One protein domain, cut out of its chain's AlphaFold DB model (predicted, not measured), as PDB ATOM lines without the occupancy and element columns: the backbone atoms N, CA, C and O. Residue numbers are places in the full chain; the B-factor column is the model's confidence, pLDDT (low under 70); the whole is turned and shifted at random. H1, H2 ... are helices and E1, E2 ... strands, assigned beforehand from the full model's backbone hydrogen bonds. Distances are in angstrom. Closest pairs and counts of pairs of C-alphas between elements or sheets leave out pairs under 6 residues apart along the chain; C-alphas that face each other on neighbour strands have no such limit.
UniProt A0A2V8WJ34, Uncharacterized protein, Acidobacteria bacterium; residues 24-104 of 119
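This is residues 24 to 104 of the 119 residues of an uncharacterized protein of Acidobacteria bacterium (UniProt A0A2V8WJ34). A strongly twisted sheet of five strands has two helices over one face: H1 runs along E3, and H2 crosses the E5 side. Residues 97 to 104 pass round the E5 edge. The printed part has 81 residues, in the order E1 E2 E3 E4 E5 H1 H2; the antiparallel sheet E1 - E2 - E3 - E4 - E5 is a meander, each strand the neighbour of the one before. The class is mixed, helices and strands, in two layers; the whole is compact, with a radius of gyration of the C-alphas of 11.7 A and spans of 35 by 30 by 23 A.

Find C-alpha 27 at (229.004, 206.639, 120.961), where E1, residues 27 to 30, begins. E2, 33 to 38, covers 15.9 A and E3, 41 to 46, 16.2 A; E4 is 49 to 53 and E5 59 to 62. H1, 72 to 85, runs 20.1 A; H2, 89 to 96, ends at C-alpha 96, (203.940, 216.510, 126.468).

Look across the hairpins: N 27 and O 35 of E1 and E2 are 2.9 A apart, N 36 and O 43 of E2 and E3 2.8 A, N 44 and O 51 of E3 and E4 2.8 A, N 52 and O 60 of E4 and E5 2.8 A, each within hydrogen-bond range. H1 is on the sheet at a height of 8.9 A, over E3; its closest C-alphas to E3 are Val 76 and Asp 46, 5.8 A. H2, on the same face, has a height of 9.9 A and runs only just across the strands, at 62 degrees to E5 on the local plane; Arg 94 and Phe 62 are its closest C-alphas to E5, 7.0 A. H1, with residues 82 to 83 alone, and H2 only just touch, only at the corner, with 3 pairs of C-alphas within 8 A. In H1 and H2 every O i to N i+4 pair is within hydrogen-bond range.

The C-alphas of Arg 56 and Asp 69 are the two farthest apart, 36.3 A. The printed part has no cut and no long link. Look for pLDDT under 70 at residues 55 to 68 and 94 to 104.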
ATOM      1  N   THR A  24     227.675 214.818 116.836       93.62
ATOM      2  CA  THR A  24     227.170 215.000 118.202       93.62
ATOM      3  C   THR A  24     228.122 214.443 119.263       93.62
ATOM      4  O   THR A  24     227.940 214.731 120.453       93.62
ATOM      5  N   GLY A  25     229.160 213.705 118.852       94.00
ATOM      6  CA  GLY A  25     230.036 212.945 119.742       94.00
ATOM      7  C   GLY A  25     229.286 211.822 120.457       94.00
ATOM      8  O   GLY A  25     229.539 211.573 121.633       94.00
ATOM      9  N   ALA A  26     228.292 211.233 119.791       94.88
ATOM     10  CA  ALA A  26     227.538 210.111 120.318       94.88
ATOM     11  C   ALA A  26     228.270 208.797 120.038       94.88
ATOM     12  O   ALA A  26     228.732 208.553 118.923       94.88
ATOM     13  N   GLU A  27     228.331 207.932 121.040       94.31
ATOM     14  CA  GLU A  27     229.004 206.639 120.961       94.31
ATOM     15  C   GLU A  27     227.974 205.528 120.794       94.31
ATOM     16  O   GLU A  27     226.998 205.447 121.540       94.31
ATOM     17  N   GLN A  28     228.171 204.655 119.810       92.75
ATOM     18  CA  GLN A  28     227.325 203.476 119.661       92.75
ATOM     19  C   GLN A  28     227.676 202.467 120.756       92.75
ATOM     20  O   GLN A  28     228.847 202.147 120.941       92.75
ATOM     21  N   VAL A  29     226.674 201.952 121.473       86.69
ATOM     22  CA  VAL A  29     226.918 201.028 122.598       86.69
ATOM     23  C   VAL A  29     226.555 199.597 122.240       86.69
ATOM     24  O   VAL A  29     227.381 198.697 122.358       86.69
ATOM     25  N   ARG A  30     225.311 199.361 121.808       80.69
ATOM     26  CA  ARG A  30     224.845 198.032 121.395       80.69
ATOM     27  C   ARG A  30     223.652 198.156 120.458       80.69
ATOM     28  O   ARG A  30     222.716 198.891 120.760       80.69
ATOM     29  N   GLY A  31     223.670 197.396 119.362       81.56
ATOM     30  CA  GLY A  31     222.625 197.472 118.341       81.56
ATOM     31  C   GLY A  31     222.481 198.900 117.812       81.56
ATOM     32  O   GLY A  31     223.483 199.558 117.535       81.56
ATOM     33  N   ASP A  32     221.248 199.390 117.752       81.94
ATOM     34  CA  ASP A  32     220.922 200.723 117.232       81.94
ATOM     35  C   ASP A  32     220.856 201.804 118.326       81.94
ATOM     36  O   ASP A  32     220.331 202.895 118.094       81.94
ATOM     37  N   SER A  33     221.382 201.520 119.525       89.38
ATOM     38  CA  SER A  33     221.366 202.464 120.640       89.38
ATOM     39  C   SER A  33     222.686 203.238 120.789       89.38
ATOM     40  O   SER A  33     223.783 202.669 120.746       89.38
ATOM     41  N   TYR A  34     222.566 204.539 121.058       93.56
ATOM     42  CA  TYR A  34     223.665 205.499 121.140       93.56
ATOM     43  C   TYR A  34     223.699 206.219 122.485       93.56
ATOM     44  O   TYR A  34     222.676 206.676 122.994       93.56
ATOM     45  N   TRP A  35     224.893 206.363 123.048       93.69
ATOM     46  CA  TRP A  35     225.167 207.217 124.192       93.69
ATOM     47  C   TRP A  35     225.491 208.628 123.738       93.69
ATOM     48  O   TRP A  35     226.412 208.850 122.963       93.69
ATOM     49  N   LEU A  36     224.759 209.597 124.272       94.38
ATOM     50  CA  LEU A  36     224.954 211.009 124.000       94.38
ATOM     51  C   LEU A  36     225.264 211.752 125.292       94.38
ATOM     52  O   LEU A  36     224.463 211.781 126.229       94.38
ATOM     53  N   ARG A  37     226.400 212.448 125.302       93.25
ATOM     54  CA  ARG A  37     226.733 213.416 126.346       93.25
ATOM     55  C   ARG A  37     226.397 214.830 125.877       93.25
ATOM     56  O   ARG A  37     227.014 215.367 124.950       93.25
ATOM     57  N   ALA A  38     225.447 215.456 126.565       89.88
ATOM     58  CA  ALA A  38     225.039 216.830 126.303       89.88
ATOM     59  C   ALA A  38     225.150 217.657 127.598       89.88
ATOM     60  O   ALA A  38     224.286 217.638 128.480       89.88
ATOM     61  N   GLY A  39     226.291 218.336 127.753       86.50
ATOM     62  CA  GLY A  39     226.654 219.045 128.980       86.50
ATOM     63  C   GLY A  39     226.833 218.097 130.173       86.50
ATOM     64  O   GLY A  39     227.708 217.230 130.169       86.50
ATOM     65  N   ARG A  40     226.005 218.278 131.212       85.19
ATOM     66  CA  ARG A  40     225.984 217.440 132.432       85.19
ATOM     67  C   ARG A  40     225.002 216.261 132.351       85.19
ATOM     68  O   ARG A  40     224.879 215.528 133.329       85.19
ATOM     69  N   ARG A  41     224.279 216.113 131.235       86.88
ATOM     70  CA  ARG A  41     223.269 215.067 131.023       86.88
ATOM     71  C   ARG A  41     223.808 213.984 130.100       86.88
ATOM     72  O   ARG A  41     224.531 214.276 129.146       86.88
ATOM     73  N   HIS A  42     223.423 212.755 130.406       90.56
ATOM     74  CA  HIS A  42     223.785 211.568 129.649       90.56
ATOM     75  C   HIS A  42     222.501 210.926 129.149       90.56
ATOM     76  O   HIS A  42     221.590 210.684 129.937       90.56
ATOM     77  N   PHE A  43     222.419 210.678 127.850       90.44
ATOM     78  CA  PHE A  43     221.256 210.069 127.228       90.44
ATOM     79  C   PHE A  43     221.651 208.759 126.559       90.44
ATOM     80  O   PHE A  43     222.702 208.679 125.935       90.44
ATOM     81  N   LEU A  44     220.787 207.758 126.663       90.81
ATOM     82  CA  LEU A  44     220.790 206.577 125.815       90.81
ATOM     83  C   LEU A  44     219.623 206.727 124.837       90.81
ATOM     84  O   LEU A  44     218.465 206.757 125.253       90.81
ATOM     85  N   VAL A  45     219.940 206.870 123.558       89.94
ATOM     86  CA  VAL A  45     218.987 207.107 122.473       89.94
ATOM     87  C   VAL A  45     218.871 205.844 121.638       89.94
ATOM     88  O   VAL A  45     219.875 205.296 121.203       89.94
ATOM     89  N   ASP A  46     217.646 205.402 121.414       88.75
ATOM     90  CA  ASP A  46     217.268 204.268 120.585       88.75
ATOM     91  C   ASP A  46     216.079 204.681 119.709       88.75
ATOM     92  O   ASP A  46     215.323 205.589 120.061       88.75
ATOM     93  N   SER A  47     215.873 203.993 118.588       83.12
ATOM     94  CA  SER A  47     214.725 204.246 117.705       83.12
ATOM     95  C   SER A  47     213.377 204.169 118.431       83.12
ATOM     96  O   SER A  47     212.422 204.836 118.042       83.12
ATOM     97  N   LYS A  48     213.297 203.391 119.516       79.31
ATOM     98  CA  LYS A  48     212.072 203.196 120.298       79.31
ATOM     99  C   LYS A  48     211.992 204.092 121.524       79.31
ATOM    100  O   LYS A  48     210.899 204.266 122.065       79.31
ATOM    101  N   PHE A  49     213.113 204.610 122.024       80.81
ATOM    102  CA  PHE A  49     213.127 205.355 123.277       80.81
ATOM    103  C   PHE A  49     214.326 206.286 123.446       80.81
ATOM    104  O   PHE A  49     215.410 206.055 122.932       80.81
ATOM    105  N   VAL A  50     214.156 207.301 124.287       85.75
ATOM    106  CA  VAL A  50     215.241 208.122 124.826       85.75
ATOM    107  C   VAL A  50     215.233 207.970 126.338       85.75
ATOM    108  O   VAL A  50     214.214 208.176 126.999       85.75
ATOM    109  N   ARG A  51     216.387 207.617 126.899       86.00
ATOM    110  CA  ARG A  51     216.587 207.427 128.331       86.00
ATOM    111  C   ARG A  51     217.597 208.436 128.858       86.00
ATOM    112  O   ARG A  51     218.736 208.438 128.414       86.00
ATOM    113  N   LEU A  52     217.208 209.257 129.825       85.81
ATOM    114  CA  LEU A  52     218.133 210.089 130.595       85.81
ATOM    115  C   LEU A  52     218.751 209.240 131.708       85.81
ATOM    116  O   LEU A  52     218.023 208.611 132.472       85.81
ATOM    117  N   ILE A  53     220.077 209.244 131.798       83.06
ATOM    118  CA  ILE A  53     220.864 208.556 132.820       83.06
ATOM    119  C   ILE A  53     221.380 209.610 133.804       83.06
ATOM    120  O   ILE A  53     222.107 210.536 133.426       83.06
ATOM    121  N   SER A  54     220.983 209.493 135.070       72.44
ATOM    122  CA  SER A  54     221.482 210.343 136.148       72.44
ATOM    123  C   SER A  54     222.846 209.851 136.642       72.44
ATOM    124  O   SER A  54     223.199 208.680 136.507       72.44
ATOM    125  N   ARG A  55     223.615 210.739 137.287       66.31
ATOM    126  CA  ARG A  55     224.903 210.377 137.913       66.31
ATOM    127  C   ARG A  55     224.771 209.323 139.018       66.31
ATOM    128  O   ARG A  55     225.768 208.714 139.376       66.31
ATOM    129  N   ARG A  56     223.565 209.134 139.565       67.94
ATOM    130  CA  ARG A  56     223.261 208.141 140.605       67.94
ATOM    131  C   ARG A  56     222.798 206.798 140.027       67.94
ATOM    132  O   ARG A  56     222.434 205.913 140.786       67.94
ATOM    133  N   GLY A  57     222.781 206.648 138.699       61.44
ATOM    134  CA  GLY A  57     222.292 205.442 138.025       61.44
ATOM    135  C   GLY A  57     220.769 205.378 137.864       61.44
ATOM    136  O   GLY A  57     220.261 204.449 137.240       61.44
ATOM    137  N   GLU A  58     220.027 206.369 138.364       61.47
ATOM    138  CA  GLU A  58     218.586 206.485 138.129       61.47
ATOM    139  C   GLU A  58     218.328 206.840 136.661       61.47
ATOM    140  O   GLU A  58     219.042 207.660 136.074       61.47
ATOM    141  N   SER A  59     217.299 206.238 136.058       64.38
ATOM    142  CA  SER A  59     217.001 206.462 134.647       64.38
ATOM    143  C   SER A  59     215.529 206.739 134.384       64.38
ATOM    144  O   SER A  59     214.666 205.980 134.822       64.38
ATOM    145  N   THR A  60     215.250 207.784 133.609       68.19
ATOM    146  CA  THR A  60     213.907 208.076 133.089       68.19
ATOM    147  C   THR A  60     213.887 207.775 131.598       68.19
ATOM    148  O   THR A  60     214.809 208.172 130.891       68.19
ATOM    149  N   CYS A  61     212.864 207.073 131.113       69.62
ATOM    150  CA  CYS A  61     212.779 206.582 129.737       69.62
ATOM    151  C   CYS A  61     211.454 207.004 129.095       69.62
ATOM    152  O   CYS A  61     210.391 206.753 129.665       69.62
ATOM    153  N   PHE A  62     211.523 207.586 127.899       69.56
ATOM    154  CA  PHE A  62     210.359 207.972 127.101       69.56
ATOM    155  C   PHE A  62     210.427 207.324 125.731       69.56
ATOM    156  O   PHE A  62     211.514 207.161 125.186       69.56
ATOM    157  N   SER A  63     209.278 206.965 125.162       65.25
ATOM    158  CA  SER A  63     209.246 206.530 123.766       65.25
ATOM    159  C   SER A  63     209.481 207.724 122.854       65.25
ATOM    160  O   SER A  63     208.864 208.767 123.066       65.25
ATOM    161  N   VAL A  64     210.291 207.551 121.816       64.50
ATOM    162  CA  VAL A  64     210.280 208.494 120.696       64.50
ATOM    163  C   VAL A  64     208.965 208.260 119.957       64.50
ATOM    164  O   VAL A  64     208.656 207.119 119.613       64.50
ATOM    165  N   ALA A  65     208.161 209.305 119.765       56.19
ATOM    166  CA  ALA A  65     207.050 209.256 118.822       56.19
ATOM    167  C   ALA A  65     207.655 209.270 117.414       56.19
ATOM    168  O   ALA A  65     207.763 210.316 116.782       56.19
ATOM    169  N   ALA A  66     208.177 208.124 116.983       59.25
ATOM    170  CA  ALA A  66     208.538 207.943 115.595       59.25
ATOM    171  C   ALA A  66     207.229 207.849 114.810       59.25
ATOM    172  O   ALA A  66     206.347 207.064 115.169       59.25
ATOM    173  N   ASP A  67     207.107 208.673 113.775       61.59
ATOM    174  CA  ASP A  67     206.166 208.413 112.694       61.59
ATOM    175  C   ASP A  67     206.381 206.962 112.228       61.59
ATOM    176  O   ASP A  67     207.532 206.524 112.126       61.59
ATOM    177  N   SER A  68     205.310 206.192 112.018       60.56
ATOM    178  CA  SER A  68     205.422 204.775 111.642       60.56
ATOM    179  C   SER A  68     206.218 204.575 110.355       60.56
ATOM    180  O   SER A  68     206.808 203.510 110.163       60.56
ATOM    181  N   ASP A  69     206.277 205.616 109.525       71.44
ATOM    182  CA  ASP A  69     206.974 205.617 108.246       71.44
ATOM    183  C   ASP A  69     208.435 206.091 108.359       71.44
ATOM    184  O   ASP A  69     209.210 205.947 107.409       71.44
ATOM    185  N   MET A  70     208.857 206.626 109.515       76.81
ATOM    186  CA  MET A  70     210.224 207.108 109.724       76.81
ATOM    187  C   MET A  70     211.186 205.942 110.018       76.81
ATOM    188  O   MET A  70     211.007 205.216 111.002       76.81
ATOM    189  N   PRO A  71     212.277 205.785 109.242       84.19
ATOM    190  CA  PRO A  71     213.310 204.801 109.541       84.19
ATOM    191  C   PRO A  71     213.898 205.012 110.940       84.19
ATOM    192  O   PRO A  71     214.269 206.124 111.315       84.19
ATOM    193  N   GLY A  72     214.082 203.928 111.698       83.50
ATOM    194  CA  GLY A  72     214.594 204.012 113.072       83.50
ATOM    195  C   GLY A  72     215.928 204.758 113.191       83.50
ATOM    196  O   GLY A  72     216.133 205.504 114.145       83.50
ATOM    197  N   ALA A  73     216.809 204.632 112.194       88.19
ATOM    198  CA  ALA A  73     218.074 205.362 112.161       88.19
ATOM    199  C   ALA A  73     217.893 206.888 112.027       88.19
ATOM    200  O   ALA A  73     218.642 207.647 112.642       88.19
ATOM    201  N   GLU A  74     216.881 207.350 111.287       87.12
ATOM    202  CA  GLU A  74     216.540 208.776 111.192       87.12
ATOM    203  C   GLU A  74     215.920 209.290 112.490       87.12
ATOM    204  O   GLU A  74     216.250 210.396 112.926       87.12
ATOM    205  N   ALA A  75     215.096 208.475 113.156       86.25
ATOM    206  CA  ALA A  75     214.549 208.811 114.467       86.25
ATOM    207  C   ALA A  75     215.668 208.993 115.509       86.25
ATOM    208  O   ALA A  75     215.696 209.995 116.230       86.25
ATOM    209  N   VAL A  76     216.645 208.075 115.537       89.38
ATOM    210  CA  VAL A  76     217.832 208.190 116.400       89.38
ATOM    211  C   VAL A  76     218.633 209.441 116.047       89.38
ATOM    212  O   VAL A  76     218.948 210.231 116.935       89.38
ATOM    213  N   ALA A  77     218.933 209.664 114.765       91.06
ATOM    214  CA  ALA A  77     219.715 210.817 114.322       91.06
ATOM    215  C   ALA A  77     219.039 212.146 114.711       91.06
ATOM    216  O   ALA A  77     219.678 213.047 115.259       91.06
ATOM    217  N   SER A  78     217.725 212.238 114.511       89.25
ATOM    218  CA  SER A  78     216.920 213.404 114.876       89.25
ATOM    219  C   SER A  78     216.962 213.665 116.381       89.25
ATOM    220  O   SER A  78     217.219 214.792 116.810       89.25
ATOM    221  N   ALA A  79     216.783 212.622 117.198       89.50
ATOM    222  CA  ALA A  79     216.859 212.738 118.648       89.50
ATOM    223  C   ALA A  79     218.261 213.160 119.122       89.50
ATOM    224  O   ALA A  79     218.373 214.034 119.983       89.50
ATOM    225  N   LEU A  80     219.330 212.605 118.536       92.69
ATOM    226  CA  LEU A  80     220.707 212.987 118.857       92.69
ATOM    227  C   LEU A  80     220.959 214.478 118.590       92.69
ATOM    228  O   LEU A  80     221.484 215.172 119.462       92.69
ATOM    229  N   LEU A  81     220.547 214.985 117.423       92.69
ATOM    230  CA  LEU A  81     220.697 216.402 117.067       92.69
ATOM    231  C   LEU A  81     219.927 217.313 118.023       92.69
ATOM    232  O   LEU A  81     220.486 218.273 118.561       92.69
ATOM    233  N   GLN A  82     218.654 217.002 118.262       89.75
ATOM    234  CA  GLN A  82     217.784 217.827 119.095       89.75
ATOM    235  C   GLN A  82     218.267 217.877 120.551       89.75
ATOM    236  O   GLN A  82     218.330 218.957 121.141       89.75
ATOM    237  N   LEU A  83     218.684 216.738 121.115       90.12
ATOM    238  CA  LEU A  83     219.197 216.659 122.485       90.12
ATOM    239  C   LEU A  83     220.586 217.279 122.633       90.12
ATOM    240  O   LEU A  83     220.870 217.874 123.674       90.12
ATOM    241  N   LYS A  84     221.455 217.164 121.618       92.75
ATOM    242  CA  LYS A  84     222.773 217.811 121.641       92.75
ATOM    243  C   LYS A  84     222.633 219.329 121.654       92.75
ATOM    244  O   LYS A  84     223.335 219.983 122.422       92.75
ATOM    245  N   ASN A  85     221.726 219.862 120.837       90.75
ATOM    246  CA  ASN A  85     221.467 221.296 120.748       90.75
ATOM    247  C   ASN A  85     220.733 221.827 121.992       90.75
ATOM    248  O   ASN A  85     221.106 222.852 122.554       90.75
ATOM    249  N   ASN A  86     219.706 221.111 122.461       88.75
ATOM    250  CA  ASN A  86     218.923 221.505 123.627       88.75
ATOM    251  C   ASN A  86     218.620 220.315 124.559       88.75
ATOM    252  O   ASN A  86     217.564 219.685 124.461       88.75
ATOM    253  N   PRO A  87     219.474 220.063 125.565       85.31
ATOM    254  CA  PRO A  87     219.278 218.967 126.517       85.31
ATOM    255  C   PRO A  87     218.033 219.111 127.405       85.31
ATOM    256  O   PRO A  87     217.638 218.147 128.066       85.31
ATOM    257  N   ARG A  88     217.437 220.312 127.493       85.44
ATOM    258  CA  ARG A  88     216.188 220.562 128.238       85.44
ATOM    259  C   ARG A  88     214.949 220.150 127.455       85.44
ATOM    260  O   ARG A  88     213.886 220.016 128.049       85.44
ATOM    261  N   LEU A  89     215.083 219.867 126.160       82.19
ATOM    262  CA  LEU A  89     213.986 219.342 125.352       82.19
ATOM    263  C   LEU A  89     213.418 218.040 125.933       82.19
ATOM    264  O   LEU A  89     212.214 217.820 125.887       82.19
ATOM    265  N   PHE A  90     214.265 217.236 126.576       79.25
ATOM    266  CA  PHE A  90     213.846 216.022 127.268       79.25
ATOM    267  C   PHE A  90     212.785 216.267 128.361       79.25
ATOM    268  O   PHE A  90     211.887 215.449 128.540       79.25
ATOM    269  N   GLU A  91     212.845 217.394 129.078       78.44
ATOM    270  CA  GLU A  91     211.840 217.747 130.098       78.44
ATOM    271  C   GLU A  91     210.494 218.087 129.455       78.44
ATOM    272  O   GLU A  91     209.453 217.655 129.941       78.44
ATOM    273  N   LYS A  92     210.525 218.775 128.309       76.44
ATOM    274  CA  LYS A  92     209.325 219.079 127.525       76.44
ATOM    275  C   LYS A  92     208.699 217.816 126.945       76.44
ATOM    276  O   LYS A  92     207.489 217.660 127.005       76.44
ATOM    277  N   TRP A  93     209.510 216.892 126.425       75.44
ATOM    278  CA  TRP A  93     209.027 215.594 125.939       75.44
ATOM    279  C   TRP A  93     208.356 214.781 127.045       75.44
ATOM    280  O   TRP A  93     207.322 214.159 126.814       75.44
ATOM    281  N   ARG A  94     208.912 214.826 128.260       68.56
ATOM    282  CA  ARG A  94     208.295 214.212 129.438       68.56
ATOM    283  C   ARG A  94     206.911 214.790 129.729       68.56
ATOM    284  O   ARG A  94     206.003 214.029 130.042       68.56
ATOM    285  N   GLU A  95     206.766 216.109 129.666       66.38
ATOM    286  CA  GLU A  95     205.509 216.800 129.974       66.38
ATOM    287  C   GLU A  95     204.453 216.583 128.885       66.38
ATOM    288  O   GLU A  95     203.305 216.276 129.199       66.38
ATOM    289  N   LEU A  96     204.849 216.643 127.609       63.41
ATOM    290  CA  LEU A  96     203.940 216.510 126.468       63.41
ATOM    291  C   LEU A  96     203.290 215.122 126.374       63.41
ATOM    292  O   LEU A  96     202.157 214.991 125.921       63.41
ATOM    293  N   HIS A  97     204.010 214.074 126.784       60.88
ATOM    294  CA  HIS A  97     203.535 212.698 126.670       60.88
ATOM    295  C   HIS A  97     202.776 212.188 127.900       60.88
ATOM    296  O   HIS A  97     202.366 211.030 127.882       60.88
ATOM    297  N   GLY A  98     202.580 213.006 128.945       52.72
ATOM    298  CA  GLY A  98     201.675 212.738 130.078       52.72
ATOM    299  C   GLY A  98     201.961 211.494 130.940       52.72
ATOM    300  O   GLY A  98     201.332 211.319 131.978       52.72
ATOM    301  N   TYR A  99     202.907 210.633 130.554       53.25
ATOM    302  CA  TYR A  99     203.170 209.335 131.178       53.25
ATOM    303  C   TYR A  99     204.665 209.172 131.457       53.25
ATOM    304  O   TYR A  99     205.496 209.073 130.553       53.25
ATOM    305  N   THR A 100     205.008 209.151 132.743       50.50
ATOM    306  CA  THR A 100     206.370 209.351 133.258       50.50
ATOM    307  C   THR A 100     207.252 208.108 133.289       50.50
ATOM    308  O   THR A 100     208.454 208.239 133.508       50.50
ATOM    309  N   PHE A 101     206.720 206.911 133.035       51.00
ATOM    310  CA  PHE A 101     207.508 205.686 133.152       51.00
ATOM    311  C   PHE A 101     207.126 204.664 132.075       51.00
ATOM    312  O   PHE A 101     206.019 204.126 132.055       51.00
ATOM    313  N   LYS A 102     208.072 204.373 131.175       55.09
ATOM    314  CA  LYS A 102     208.025 203.223 130.263       55.09
ATOM    315  C   LYS A 102     209.244 202.335 130.514       55.09
ATOM    316  O   LYS A 102     210.377 202.814 130.470       55.09
ATOM    317  N   ALA A 103     209.034 201.041 130.738       50.38
ATOM    318  CA  ALA A 103     210.113 200.058 130.746       50.38
ATOM    319  C   ALA A 103     210.301 199.530 129.320       50.38
ATOM    320  O   ALA A 103     209.373 198.980 128.729       50.38
ATOM    321  N   ASN A 104     211.494 199.709 128.744       50.22
ATOM    322  CA  ASN A 104     211.828 199.234 127.391       50.22
ATOM    323  C   ASN A 104     210.817 199.669 126.306       50.22
ATOM    324  O   ASN A 104     210.366 198.856 125.503       50.22
TER     325      ASN A 104